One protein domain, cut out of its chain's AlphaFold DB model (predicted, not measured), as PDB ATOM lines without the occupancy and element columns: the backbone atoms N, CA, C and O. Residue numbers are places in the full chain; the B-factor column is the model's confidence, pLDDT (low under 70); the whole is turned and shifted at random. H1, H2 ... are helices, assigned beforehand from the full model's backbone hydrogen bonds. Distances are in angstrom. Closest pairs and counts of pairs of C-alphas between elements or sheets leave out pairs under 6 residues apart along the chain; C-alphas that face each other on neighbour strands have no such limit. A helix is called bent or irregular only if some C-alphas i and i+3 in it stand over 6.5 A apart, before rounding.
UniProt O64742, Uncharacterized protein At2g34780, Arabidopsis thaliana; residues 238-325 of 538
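This is residues 238 to 325 of the 538 residues of the protein "Uncharacterized protein At2g34780" of Arabidopsis thaliana (UniProt O64742). What shape do these atoms make? Three helices form a small up-and-down bundle, each running against the one before it: H1 and H2 lie side by side as a hairpin, and the long H4 slants across both, with the four-residue H3 at one end between H2 and H4. After H4, residues 302 to 325 have no named element and fold back on the side of H2 and H4 away from H1. How much is printed, and how large is it? The printed part has 88 residues with four named helices, in the order H1, H2, H3, H4, and no named strand; its class is all helix. It is compact, with a radius of gyration of the C-alphas of 12.3 A, and rounded, spanning 37 by 27 by 24 A.

Where is the longest helix? H4, residues 280 to 301, runs 30.2 A from C-alpha 280 at (9.742, -14.144, -48.798) to C-alpha 301 at (-1.170, -42.282, -49.919). It is irregular, with C-alphas 281 and 284 8.8 A apart, and has a kink of 37 degrees near residue 287. Where are the others? H1, residues 239 to 252, begins at C-alpha (15.157, -21.180, -41.097) and is 20.3 A long. H2, residues 259 to 272, is 20.1 A long, and H3, residues 274 to 277, is 4.8 A long.

What does H4 touch? With residues 293 to 300 it touches residues 259 to 265 of H2, at a steep tilt of 39 degrees, opposite ways; the closest C-alphas, of Leu 262 and Val 293, are 7.1 A apart. It only just touches H1, with 3 pairs of C-alphas within 8 A, the closest being Phe 247 and Leu 289 at 7.7 A, at a steep tilt of 43 degrees, the same way. How do the others meet? H1 and H2 are a helical hairpin and touch at a shallow tilt of 9 degrees, opposite ways, with the C-alphas of Ser 246 and Leu 265 closest at 6.5 A. H1 touches H3 with residues 239 to 243, the closest C-alphas being those of Ile 239 and Met 276 at 6.4 A. What do the backbones show? Each O i to N i+4 pair is within hydrogen-bond range in H1 and H2, and 16 of 18 are in H4; H3 is too short for such a pair.

How far does it reach? The two C-alphas farthest apart, of Glu 281 and Val 304, are 37.0 A apart. Is it unbroken? The printed part has no cut; the links H2 to H3 and H3 to H4 are tight, and H1 to H2 is short. Where is confidence low? The mean pLDDT of the printed part is 75.6, with residues 257 to 258, 277 to 282, 300 to 316 and 321 to 324 under 70.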
ATOM      1  N   ARG A 238      16.908 -19.179 -37.767       88.50
ATOM      2  CA  ARG A 238      17.842 -19.741 -38.753       88.50
ATOM      3  C   ARG A 238      17.141 -20.728 -39.692       88.50
ATOM      4  O   ARG A 238      17.569 -21.862 -39.874       88.50
ATOM      5  N   ILE A 239      16.024 -20.307 -40.281       87.12
ATOM      6  CA  ILE A 239      15.157 -21.180 -41.097       87.12
ATOM      7  C   ILE A 239      15.843 -21.677 -42.382       87.12
ATOM      8  O   ILE A 239      15.494 -22.751 -42.875       87.12
ATOM      9  N   GLY A 240      16.854 -20.957 -42.882       84.50
ATOM     10  CA  GLY A 240      17.649 -21.365 -44.048       84.50
ATOM     11  C   GLY A 240      18.212 -22.786 -43.928       84.50
ATOM     12  O   GLY A 240      18.044 -23.574 -44.852       84.50
ATOM     13  N   TYR A 241      18.729 -23.168 -42.753       87.19
ATOM     14  CA  TYR A 241      19.254 -24.518 -42.495       87.19
ATOM     15  C   TYR A 241      18.192 -25.620 -42.622       87.19
ATOM     16  O   TYR A 241      18.487 -26.724 -43.070       87.19
ATOM     17  N   ILE A 242      16.937 -25.335 -42.252       90.75
ATOM     18  CA  ILE A 242      15.827 -26.286 -42.430       90.75
ATOM     19  C   ILE A 242      15.543 -26.477 -43.924       90.75
ATOM     20  O   ILE A 242      15.292 -27.596 -44.375       90.75
ATOM     21  N   CYS A 243      15.579 -25.388 -44.696       87.50
ATOM     22  CA  CYS A 243      15.340 -25.421 -46.136       87.50
ATOM     23  C   CYS A 243      16.462 -26.174 -46.858       87.50
ATOM     24  O   CYS A 243      16.172 -27.082 -47.629       87.50
ATOM     25  N   GLU A 244      17.721 -25.857 -46.555       87.88
ATOM     26  CA  GLU A 244      18.896 -26.552 -47.087       87.88
ATOM     27  C   GLU A 244      18.839 -28.049 -46.774       87.88
ATOM     28  O   GLU A 244      18.846 -28.864 -47.694       87.88
ATOM     29  N   ALA A 245      18.636 -28.412 -45.500       91.00
ATOM     30  CA  ALA A 245      18.488 -29.808 -45.098       91.00
ATOM     31  C   ALA A 245      17.348 -30.504 -45.854       91.00
ATOM     32  O   ALA A 245      17.500 -31.656 -46.240       91.00
ATOM     33  N   SER A 246      16.225 -29.813 -46.101       91.19
ATOM     34  CA  SER A 246      15.096 -30.350 -46.877       91.19
ATOM     35  C   SER A 246      15.485 -30.671 -48.320       91.19
ATOM     36  O   SER A 246      15.093 -31.715 -48.839       91.19
ATOM     37  N   PHE A 247      16.247 -29.798 -48.980       89.81
ATOM     38  CA  PHE A 247      16.698 -30.034 -50.351       89.81
ATOM     39  C   PHE A 247      17.764 -31.123 -50.431       89.81
ATOM     40  O   PHE A 247      17.671 -31.976 -51.313       89.81
ATOM     41  N   GLU A 248      18.715 -31.154 -49.496       89.25
ATOM     42  CA  GLU A 248      19.740 -32.200 -49.445       89.25
ATOM     43  C   GLU A 248      19.131 -33.596 -49.294       89.25
ATOM     44  O   GLU A 248      19.471 -34.504 -50.055       89.25
ATOM     45  N   ILE A 249      18.198 -33.774 -48.349       90.69
ATOM     46  CA  ILE A 249      17.555 -35.078 -48.142       90.69
ATOM     47  C   ILE A 249      16.681 -35.472 -49.337       90.69
ATOM     48  O   ILE A 249      16.656 -36.644 -49.703       90.69
ATOM     49  N   LEU A 250      15.986 -34.521 -49.974       90.69
ATOM     50  CA  LEU A 250      15.200 -34.805 -51.176       90.69
ATOM     51  C   LEU A 250      16.109 -35.241 -52.329       90.69
ATOM     52  O   LEU A 250      15.832 -36.244 -52.978       90.69
ATOM     53  N   HIS A 251      17.208 -34.525 -52.562       87.88
ATOM     54  CA  HIS A 251      18.150 -34.844 -53.633       87.88
ATOM     55  C   HIS A 251      18.781 -36.222 -53.419       87.88
ATOM     56  O   HIS A 251      18.626 -37.115 -54.257       87.88
ATOM     57  N   LYS A 252      19.385 -36.435 -52.244       86.31
ATOM     58  CA  LYS A 252      20.126 -37.655 -51.910       86.31
ATOM     59  C   LYS A 252      19.259 -38.912 -51.886       86.31
ATOM     60  O   LYS A 252      19.732 -39.982 -52.257       86.31
ATOM     61  N   TYR A 253      18.001 -38.786 -51.465       84.75
ATOM     62  CA  TYR A 253      17.079 -39.915 -51.301       84.75
ATOM     63  C   TYR A 253      15.957 -39.941 -52.345       84.75
ATOM     64  O   TYR A 253      14.964 -40.646 -52.171       84.75
ATOM     65  N   SER A 254      16.108 -39.212 -53.451       82.25
ATOM     66  CA  SER A 254      15.101 -39.103 -54.519       82.25
ATOM     67  C   SER A 254      14.668 -40.447 -55.123       82.25
ATOM     68  O   SER A 254      13.502 -40.618 -55.489       82.25
ATOM     69  N   HIS A 255      15.571 -41.431 -55.162       73.00
ATOM     70  CA  HIS A 255      15.304 -42.777 -55.679       73.00
ATOM     71  C   HIS A 255      14.807 -43.769 -54.614       73.00
ATOM     72  O   HIS A 255      14.346 -44.866 -54.950       73.00
ATOM     73  N   GLU A 256      14.851 -43.402 -53.333       74.44
ATOM     74  CA  GLU A 256      14.420 -44.271 -52.246       74.44
ATOM     75  C   GLU A 256      12.918 -44.130 -51.969       74.44
ATOM     76  O   GLU A 256      12.363 -43.042 -51.821       74.44
ATOM     77  N   LYS A 257      12.223 -45.263 -51.850       66.56
ATOM     78  CA  LYS A 257      10.803 -45.293 -51.470       66.56
ATOM     79  C   LYS A 257      10.669 -45.308 -49.946       66.56
ATOM     80  O   LYS A 257      10.267 -46.324 -49.382       66.56
ATOM     81  N   THR A 258      11.038 -44.216 -49.272       69.81
ATOM     82  CA  THR A 258      10.952 -44.127 -47.805       69.81
ATOM     83  C   THR A 258       9.919 -43.095 -47.348       69.81
ATOM     84  O   THR A 258       9.965 -41.915 -47.683       69.81
ATOM     85  N   SER A 259       8.995 -43.529 -46.487       77.31
ATOM     86  CA  SER A 259       8.061 -42.631 -45.790       77.31
ATOM     87  C   SER A 259       8.750 -41.761 -44.726       77.31
ATOM     88  O   SER A 259       8.155 -40.807 -44.218       77.31
ATOM     89  N   VAL A 260      10.007 -42.074 -44.390       83.12
ATOM     90  CA  VAL A 260      10.829 -41.349 -43.410       83.12
ATOM     91  C   VAL A 260      11.153 -39.942 -43.901       83.12
ATOM     92  O   VAL A 260      10.967 -38.993 -43.146       83.12
ATOM     93  N   LEU A 261      11.543 -39.795 -45.172       87.31
ATOM     94  CA  LEU A 261      11.807 -38.502 -45.810       87.31
ATOM     95  C   LEU A 261      10.609 -37.558 -45.666       87.31
ATOM     96  O   LEU A 261      10.722 -36.436 -45.180       87.31
ATOM     97  N   LEU A 262       9.431 -38.068 -46.015       85.69
ATOM     98  CA  LEU A 262       8.184 -37.324 -45.921       85.69
ATOM     99  C   LEU A 262       7.848 -36.971 -44.469       85.69
ATOM    100  O   LEU A 262       7.405 -35.861 -44.191       85.69
ATOM    101  N   THR A 263       8.117 -37.881 -43.531       85.88
ATOM    102  CA  THR A 263       7.944 -37.632 -42.093       85.88
ATOM    103  C   THR A 263       8.846 -36.496 -41.602       85.88
ATOM    104  O   THR A 263       8.360 -35.600 -40.917       85.88
ATOM    105  N   ILE A 264      10.127 -36.490 -41.986       90.62
ATOM    106  CA  ILE A 264      11.093 -35.433 -41.644       90.62
ATOM    107  C   ILE A 264      10.613 -34.069 -42.158       90.62
ATOM    108  O   ILE A 264      10.544 -33.111 -41.389       90.62
ATOM    109  N   LEU A 265      10.202 -33.989 -43.430       91.19
ATOM    110  CA  LEU A 265       9.706 -32.745 -44.033       91.19
ATOM    111  C   LEU A 265       8.445 -32.219 -43.328       91.19
ATOM    112  O   LEU A 265       8.292 -31.012 -43.134       91.19
ATOM    113  N   HIS A 266       7.559 -33.114 -42.886       88.25
ATOM    114  CA  HIS A 266       6.393 -32.735 -42.087       88.25
ATOM    115  C   HIS A 266       6.764 -32.251 -40.686       88.25
ATOM    116  O   HIS A 266       6.155 -31.296 -40.210       88.25
ATOM    117  N   VAL A 267       7.756 -32.861 -40.031       90.62
ATOM    118  CA  VAL A 267       8.264 -32.391 -38.731       90.62
ATOM    119  C   VAL A 267       8.849 -30.988 -38.856       90.62
ATOM    120  O   VAL A 267       8.533 -30.124 -38.035       90.62
ATOM    121  N   PHE A 268       9.631 -30.736 -39.907       92.56
ATOM    122  CA  PHE A 268      10.158 -29.409 -40.216       92.56
ATOM    123  C   PHE A 268       9.045 -28.375 -40.362       92.56
ATOM    124  O   PHE A 268       9.033 -27.384 -39.629       92.56
ATOM    125  N   ALA A 269       8.068 -28.632 -41.234       89.31
ATOM    126  CA  ALA A 269       6.960 -27.707 -41.446       89.31
ATOM    127  C   ALA A 269       6.074 -27.537 -40.209       89.31
ATOM    128  O   ALA A 269       5.572 -26.443 -39.967       89.31
ATOM    129  N   TYR A 270       5.893 -28.585 -39.405       88.69
ATOM    130  CA  TYR A 270       5.111 -28.509 -38.175       88.69
ATOM    131  C   TYR A 270       5.769 -27.602 -37.126       88.69
ATOM    132  O   TYR A 270       5.100 -26.743 -36.556       88.69
ATOM    133  N   ILE A 271       7.076 -27.759 -36.882       91.31
ATOM    134  CA  ILE A 271       7.794 -26.991 -35.850       91.31
ATOM    135  C   ILE A 271       8.100 -25.563 -36.313       91.31
ATOM    136  O   ILE A 271       7.891 -24.614 -35.554       91.31
ATOM    137  N   ALA A 272       8.600 -25.402 -37.541       89.69
ATOM    138  CA  ALA A 272       8.953 -24.093 -38.086       89.69
ATOM    139  C   ALA A 272       7.718 -23.284 -38.511       89.69
ATOM    140  O   ALA A 272       7.753 -22.049 -38.529       89.69
ATOM    141  N   GLY A 273       6.616 -23.973 -38.822       85.12
ATOM    142  CA  GLY A 273       5.330 -23.376 -39.153       85.12
ATOM    143  C   GLY A 273       5.421 -22.379 -40.304       85.12
ATOM    144  O   GLY A 273       6.121 -22.578 -41.300       85.12
ATOM    145  N   GLU A 274       4.726 -21.257 -40.137       80.38
ATOM    146  CA  GLU A 274       4.678 -20.177 -41.122       80.38
ATOM    147  C   GLU A 274       6.052 -19.589 -41.452       80.38
ATOM    148  O   GLU A 274       6.241 -19.123 -42.571       80.38
ATOM    149  N   LYS A 275       7.043 -19.665 -40.550       80.06
ATOM    150  CA  LYS A 275       8.388 -19.145 -40.839       80.06
ATOM    151  C   LYS A 275       9.063 -19.879 -42.002       80.06
ATOM    152  O   LYS A 275       9.819 -19.268 -42.747       80.06
ATOM    153  N   MET A 276       8.774 -21.170 -42.172       79.44
ATOM    154  CA  MET A 276       9.253 -21.961 -43.310       79.44
ATOM    155  C   MET A 276       8.401 -21.727 -44.562       79.44
ATOM    156  O   MET A 276       8.916 -21.701 -45.674       79.44
ATOM    157  N   VAL A 277       7.090 -21.539 -44.390       67.94
ATOM    158  CA  VAL A 277       6.115 -21.502 -45.494       67.94
ATOM    159  C   VAL A 277       5.951 -20.108 -46.121       67.94
ATOM    160  O   VAL A 277       5.609 -20.021 -47.302       67.94
ATOM    161  N   LEU A 278       6.180 -19.035 -45.354       63.34
ATOM    162  CA  LEU A 278       5.977 -17.630 -45.739       63.34
ATOM    163  C   LEU A 278       7.285 -16.836 -45.900       63.34
ATOM    164  O   LEU A 278       7.219 -15.624 -46.109       63.34
ATOM    165  N   SER A 279       8.461 -17.468 -45.792       56.41
ATOM    166  CA  SER A 279       9.736 -16.762 -45.986       56.41
ATOM    167  C   SER A 279       9.808 -16.193 -47.408       56.41
ATOM    168  O   SER A 279       9.910 -16.935 -48.387       56.41
ATOM    169  N   SER A 280       9.733 -14.863 -47.521       48.72
ATOM    170  CA  SER A 280       9.742 -14.144 -48.798       48.72
ATOM    171  C   SER A 280      11.065 -14.274 -49.550       48.72
ATOM    172  O   SER A 280      11.071 -14.093 -50.757       48.72
ATOM    173  N   GLU A 281      12.155 -14.615 -48.861       47.94
ATOM    174  CA  GLU A 281      13.498 -14.762 -49.444       47.94
ATOM    175  C   GLU A 281      13.674 -16.057 -50.260       47.94
ATOM    176  O   GLU A 281      14.633 -16.175 -51.017       47.94
ATOM    177  N   HIS A 282      12.749 -17.021 -50.128       54.22
ATOM    178  CA  HIS A 282      12.845 -18.368 -50.713       54.22
ATOM    179  C   HIS A 282      11.606 -18.751 -51.537       54.22
ATOM    180  O   HIS A 282      11.282 -19.934 -51.668       54.22
ATOM    181  N   GLY A 283      10.876 -17.767 -52.077       73.25
ATOM    182  CA  GLY A 283       9.537 -17.975 -52.637       73.25
ATOM    183  C   GLY A 283       9.453 -19.099 -53.676       73.25
ATOM    184  O   GLY A 283       8.528 -19.914 -53.626       73.25
ATOM    185  N   ILE A 284      10.433 -19.195 -54.584       81.00
ATOM    186  CA  ILE A 284      10.443 -20.247 -55.609       81.00
ATOM    187  C   ILE A 284      10.903 -21.602 -55.071       81.00
ATOM    188  O   ILE A 284      10.278 -22.613 -55.376       81.00
ATOM    189  N   SER A 285      11.938 -21.636 -54.231       82.75
ATOM    190  CA  SER A 285      12.462 -22.874 -53.653       82.75
ATOM    191  C   SER A 285      11.401 -23.526 -52.764       82.75
ATOM    192  O   SER A 285      11.094 -24.705 -52.920       82.75
ATOM    193  N   ILE A 286      10.745 -22.747 -51.899       82.31
ATOM    194  CA  ILE A 286       9.633 -23.229 -51.069       82.31
ATOM    195  C   ILE A 286       8.448 -23.683 -51.925       82.31
ATOM    196  O   ILE A 286       7.790 -24.663 -51.572       82.31
ATOM    197  N   ALA A 287       8.180 -23.027 -53.059       84.75
ATOM    198  CA  ALA A 287       7.191 -23.527 -54.008       84.75
ATOM    199  C   ALA A 287       7.605 -24.903 -54.551       84.75
ATOM    200  O   ALA A 287       6.841 -25.849 -54.410       84.75
ATOM    201  N   VAL A 288       8.824 -25.074 -55.065       88.12
ATOM    202  CA  VAL A 288       9.312 -26.382 -55.545       88.12
ATOM    203  C   VAL A 288       9.211 -27.455 -54.454       88.12
ATOM    204  O   VAL A 288       8.674 -28.534 -54.705       88.12
ATOM    205  N   LEU A 289       9.624 -27.135 -53.223       88.94
ATOM    206  CA  LEU A 289       9.507 -28.021 -52.066       88.94
ATOM    207  C   LEU A 289       8.053 -28.459 -51.823       88.94
ATOM    208  O   LEU A 289       7.789 -29.654 -51.700       88.94
ATOM    209  N   LYS A 290       7.098 -27.517 -51.809       87.12
ATOM    210  CA  LYS A 290       5.663 -27.820 -51.660       87.12
ATOM    211  C   LYS A 290       5.178 -28.796 -52.730       87.12
ATOM    212  O   LYS A 290       4.470 -29.747 -52.409       87.12
ATOM    213  N   TYR A 291       5.564 -28.589 -53.986       87.94
ATOM    214  CA  TYR A 291       5.106 -29.425 -55.097       87.94
ATOM    215  C   TYR A 291       5.690 -30.833 -55.032       87.94
ATOM    216  O   TYR A 291       4.960 -31.799 -55.251       87.94
ATOM    217  N   ILE A 292       6.976 -30.964 -54.693       89.56
ATOM    218  CA  ILE A 292       7.619 -32.268 -54.507       89.56
ATOM    219  C   ILE A 292       6.965 -33.016 -53.344       89.56
ATOM    220  O   ILE A 292       6.582 -34.175 -53.505       89.56
ATOM    221  N   VAL A 293       6.758 -32.358 -52.199       87.88
ATOM    222  CA  VAL A 293       6.069 -32.970 -51.053       87.88
ATOM    223  C   VAL A 293       4.667 -33.427 -51.451       87.88
ATOM    224  O   VAL A 293       4.319 -34.582 -51.228       87.88
ATOM    225  N   MET A 294       3.885 -32.577 -52.119       84.94
ATOM    226  CA  MET A 294       2.541 -32.932 -52.583       84.94
ATOM    227  C   MET A 294       2.534 -34.082 -53.601       84.94
ATOM    228  O   MET A 294       1.626 -34.919 -53.592       84.94
ATOM    229  N   PHE A 295       3.536 -34.150 -54.477       86.12
ATOM    230  CA  PHE A 295       3.722 -35.271 -55.393       86.12
ATOM    231  C   PHE A 295       4.000 -36.574 -54.629       86.12
ATOM    232  O   PHE A 295       3.346 -37.592 -54.880       86.12
ATOM    233  N   LEU A 296       4.914 -36.538 -53.655       84.75
ATOM    234  CA  LEU A 296       5.260 -37.685 -52.815       84.75
ATOM    235  C   LEU A 296       4.073 -38.162 -51.973       84.75
ATOM    236  O   LEU A 296       3.819 -39.365 -51.928       84.75
ATOM    237  N   GLU A 297       3.311 -37.233 -51.395       81.38
ATOM    238  CA  GLU A 297       2.057 -37.484 -50.679       81.38
ATOM    239  C   GLU A 297       1.045 -38.236 -51.555       81.38
ATOM    240  O   GLU A 297       0.525 -39.290 -51.183       81.38
ATOM    241  N   ASN A 298       0.799 -37.751 -52.776       78.19
ATOM    242  CA  ASN A 298      -0.121 -38.419 -53.696       78.19
ATOM    243  C   ASN A 298       0.377 -39.812 -54.110       78.19
ATOM    244  O   ASN A 298      -0.429 -40.729 -54.248       78.19
ATOM    245  N   LYS A 299       1.690 -39.996 -54.277       75.62
ATOM    246  CA  LYS A 299       2.287 -41.293 -54.624       75.62
ATOM    247  C   LYS A 299       2.241 -42.294 -53.462       75.62
ATOM    248  O   LYS A 299       2.003 -43.471 -53.704       75.62
ATOM    249  N   HIS A 300       2.462 -41.842 -52.226       69.31
ATOM    250  CA  HIS A 300       2.512 -42.702 -51.038       69.31
ATOM    251  C   HIS A 300       1.128 -43.027 -50.459       69.31
ATOM    252  O   HIS A 300       0.931 -44.139 -49.978       69.31
ATOM    253  N   PHE A 301       0.160 -42.106 -50.531       61.28
ATOM    254  CA  PHE A 301      -1.170 -42.282 -49.919       61.28
ATOM    255  C   PHE A 301      -2.323 -42.316 -50.926       61.28
ATOM    256  O   PHE A 301      -3.474 -42.503 -50.542       61.28
ATOM    257  N   GLY A 302      -2.053 -42.135 -52.222       52.41
ATOM    258  CA  GLY A 302      -3.081 -42.157 -53.265       52.41
ATOM    259  C   GLY A 302      -3.631 -43.544 -53.604       52.41
ATOM    260  O   GLY A 302      -4.595 -43.618 -54.360       52.41
ATOM    261  N   THR A 303      -3.049 -44.632 -53.084       46.28
ATOM    262  CA  THR A 303      -3.443 -46.006 -53.459       46.28
ATOM    263  C   THR A 303      -3.837 -46.922 -52.303       46.28
ATOM    264  O   THR A 303      -4.716 -47.751 -52.509       46.28
ATOM    265  N   VAL A 304      -3.288 -46.779 -51.094       43.94
ATOM    266  CA  VAL A 304      -3.716 -47.512 -49.885       43.94
ATOM    267  C   VAL A 304      -3.353 -46.654 -48.672       43.94
ATOM    268  O   VAL A 304      -2.391 -45.893 -48.725       43.94
ATOM    269  N   GLU A 305      -4.135 -46.757 -47.599       45.56
ATOM    270  CA  GLU A 305      -3.972 -46.085 -46.306       45.56
ATOM    271  C   GLU A 305      -2.594 -46.405 -45.678       45.56
ATOM    272  O   GLU A 305      -2.431 -47.306 -44.859       45.56
ATOM    273  N   GLY A 306      -1.554 -45.709 -46.143       47.16
ATOM    274  CA  GLY A 306      -0.194 -45.824 -45.634       47.16
ATOM    275  C   GLY A 306      -0.100 -45.193 -44.248       47.16
ATOM    276  O   GLY A 306      -0.450 -44.030 -44.061       47.16
ATOM    277  N   SER A 307       0.386 -45.945 -43.261       46.25
ATOM    278  CA  SER A 307       0.597 -45.460 -41.897       46.25
ATOM    279  C   SER A 307       1.881 -44.628 -41.791       46.25
ATOM    280  O   SER A 307       2.912 -45.068 -41.280       46.25
ATOM    281  N   SER A 308       1.854 -43.389 -42.271       51.91
ATOM    282  CA  SER A 308       2.896 -42.421 -41.912       51.91
ATOM    283  C   SER A 308       2.647 -41.903 -40.496       51.91
ATOM    284  O   SER A 308       1.613 -41.319 -40.179       51.91
ATOM    285  N   ARG A 309       3.625 -42.146 -39.620       53.56
ATOM    286  CA  ARG A 309       3.529 -42.036 -38.153       53.56
ATOM    287  C   ARG A 309       3.331 -40.610 -37.602       53.56
ATOM    288  O   ARG A 309       3.307 -40.441 -36.390       53.56
ATOM    289  N   LEU A 310       3.188 -39.599 -38.459       55.66
ATOM    290  CA  LEU A 310       3.068 -38.179 -38.099       55.66
ATOM    291  C   LEU A 310       2.330 -37.347 -39.165       55.66
ATOM    292  O   LEU A 310       2.411 -36.121 -39.145       55.66
ATOM    293  N   HIS A 311       1.639 -37.968 -40.126       59.34
ATOM    294  CA  HIS A 311       1.062 -37.201 -41.228       59.34
ATOM    295  C   HIS A 311      -0.244 -36.501 -40.812       59.34
ATOM    296  O   HIS A 311      -1.209 -37.158 -40.405       59.34
ATOM    297  N   PRO A 312      -0.326 -35.167 -40.944       54.12
ATOM    298  CA  PRO A 312      -1.590 -34.466 -40.860       54.12
ATOM    299  C   PRO A 312      -2.348 -34.755 -42.161       54.12
ATOM    300  O   PRO A 312      -2.142 -34.066 -43.150       54.12
ATOM    301  N   GLY A 313      -3.177 -35.812 -42.166       56.62
ATOM    302  CA  GLY A 313      -3.928 -36.338 -43.325       56.62
ATOM    303  C   GLY A 313      -4.286 -35.309 -44.408       56.62
ATOM    304  O   GLY A 313      -4.635 -34.191 -44.064       56.62
ATOM    305  N   LYS A 314      -4.287 -35.701 -45.693       54.84
ATOM    306  CA  LYS A 314      -4.311 -34.892 -46.947       54.84
ATOM    307  C   LYS A 314      -4.899 -33.459 -46.928       54.84
ATOM    308  O   LYS A 314      -4.409 -32.601 -47.650       54.84
ATOM    309  N   ASN A 315      -5.928 -33.181 -46.127       54.56
ATOM    310  CA  ASN A 315      -6.554 -31.860 -45.971       54.56
ATOM    311  C   ASN A 315      -5.925 -30.963 -44.879       54.56
ATOM    312  O   ASN A 315      -6.414 -29.860 -44.655       54.56
ATOM    313  N   LYS A 316      -4.903 -31.441 -44.163       68.12
ATOM    314  CA  LYS A 316      -4.195 -30.732 -43.085       68.12
ATOM    315  C   LYS A 316      -2.684 -30.638 -43.333       68.12
ATOM    316  O   LYS A 316      -1.958 -30.189 -42.449       68.12
ATOM    317  N   CYS A 317      -2.212 -31.070 -44.503       76.31
ATOM    318  CA  CYS A 317      -0.802 -30.990 -44.859       76.31
ATOM    319  C   CYS A 317      -0.366 -29.513 -44.898       76.31
ATOM    320  O   CYS A 317      -0.980 -28.729 -45.621       76.31
ATOM    321  N   PRO A 318       0.688 -29.108 -44.166       76.62
ATOM    322  CA  PRO A 318       1.162 -27.721 -44.164       76.62
ATOM    323  C   PRO A 318       1.688 -27.266 -45.538       76.62
ATOM    324  O   PRO A 318       1.813 -26.071 -45.789       76.62
ATOM    325  N   PHE A 319       1.959 -28.213 -46.441       79.75
ATOM    326  CA  PHE A 319       2.359 -27.961 -47.824       79.75
ATOM    327  C   PHE A 319       1.186 -27.974 -48.810       79.75
ATOM    328  O   PHE A 319       1.409 -27.759 -50.002       79.75
ATOM    329  N   SER A 320      -0.048 -28.232 -48.357       74.25
ATOM    330  CA  SER A 320      -1.193 -28.300 -49.259       74.25
ATOM    331  C   SER A 320      -1.471 -26.926 -49.857       74.25
ATOM    332  O   SER A 320      -1.963 -26.030 -49.175       74.25
ATOM    333  N   ASP A 321      -1.206 -26.791 -51.149       65.31
ATOM    334  CA  ASP A 321      -1.695 -25.692 -51.963       65.31
ATOM    335  C   ASP A 321      -2.455 -26.292 -53.148       65.31
ATOM    336  O   ASP A 321      -1.950 -27.150 -53.879       65.31
ATOM    337  N   ARG A 322      -3.733 -25.934 -53.282       54.84
ATOM    338  CA  ARG A 322      -4.574 -26.437 -54.372       54.84
ATOM    339  C   ARG A 322      -4.315 -25.561 -55.585       54.84
ATOM    340  O   ARG A 322      -4.987 -24.543 -55.682       54.84
ATOM    341  N   SER A 323      -3.435 -25.936 -56.521       56.62
ATOM    342  CA  SER A 323      -3.602 -25.465 -57.917       56.62
ATOM    343  C   SER A 323      -2.628 -25.957 -58.998       56.62
ATOM    344  O   SER A 323      -2.814 -25.537 -60.140       56.62
ATOM    345  N   SER A 324      -1.654 -26.844 -58.768       63.25
ATOM    346  CA  SER A 324      -0.661 -27.076 -59.842       63.25
ATOM    347  C   SER A 324       0.169 -28.354 -59.705       63.25
ATOM    348  O   SER A 324       0.355 -28.892 -58.617       63.25
ATOM    349  N   SER A 325       0.614 -28.877 -60.852       83.00
ATOM    350  CA  SER A 325       1.371 -30.126 -60.955       83.00
ATOM    351  C   SER A 325       2.884 -29.886 -60.942       83.00
ATOM    352  O   SER A 325       3.347 -28.769 -61.188       83.00
TER     353      SER A 325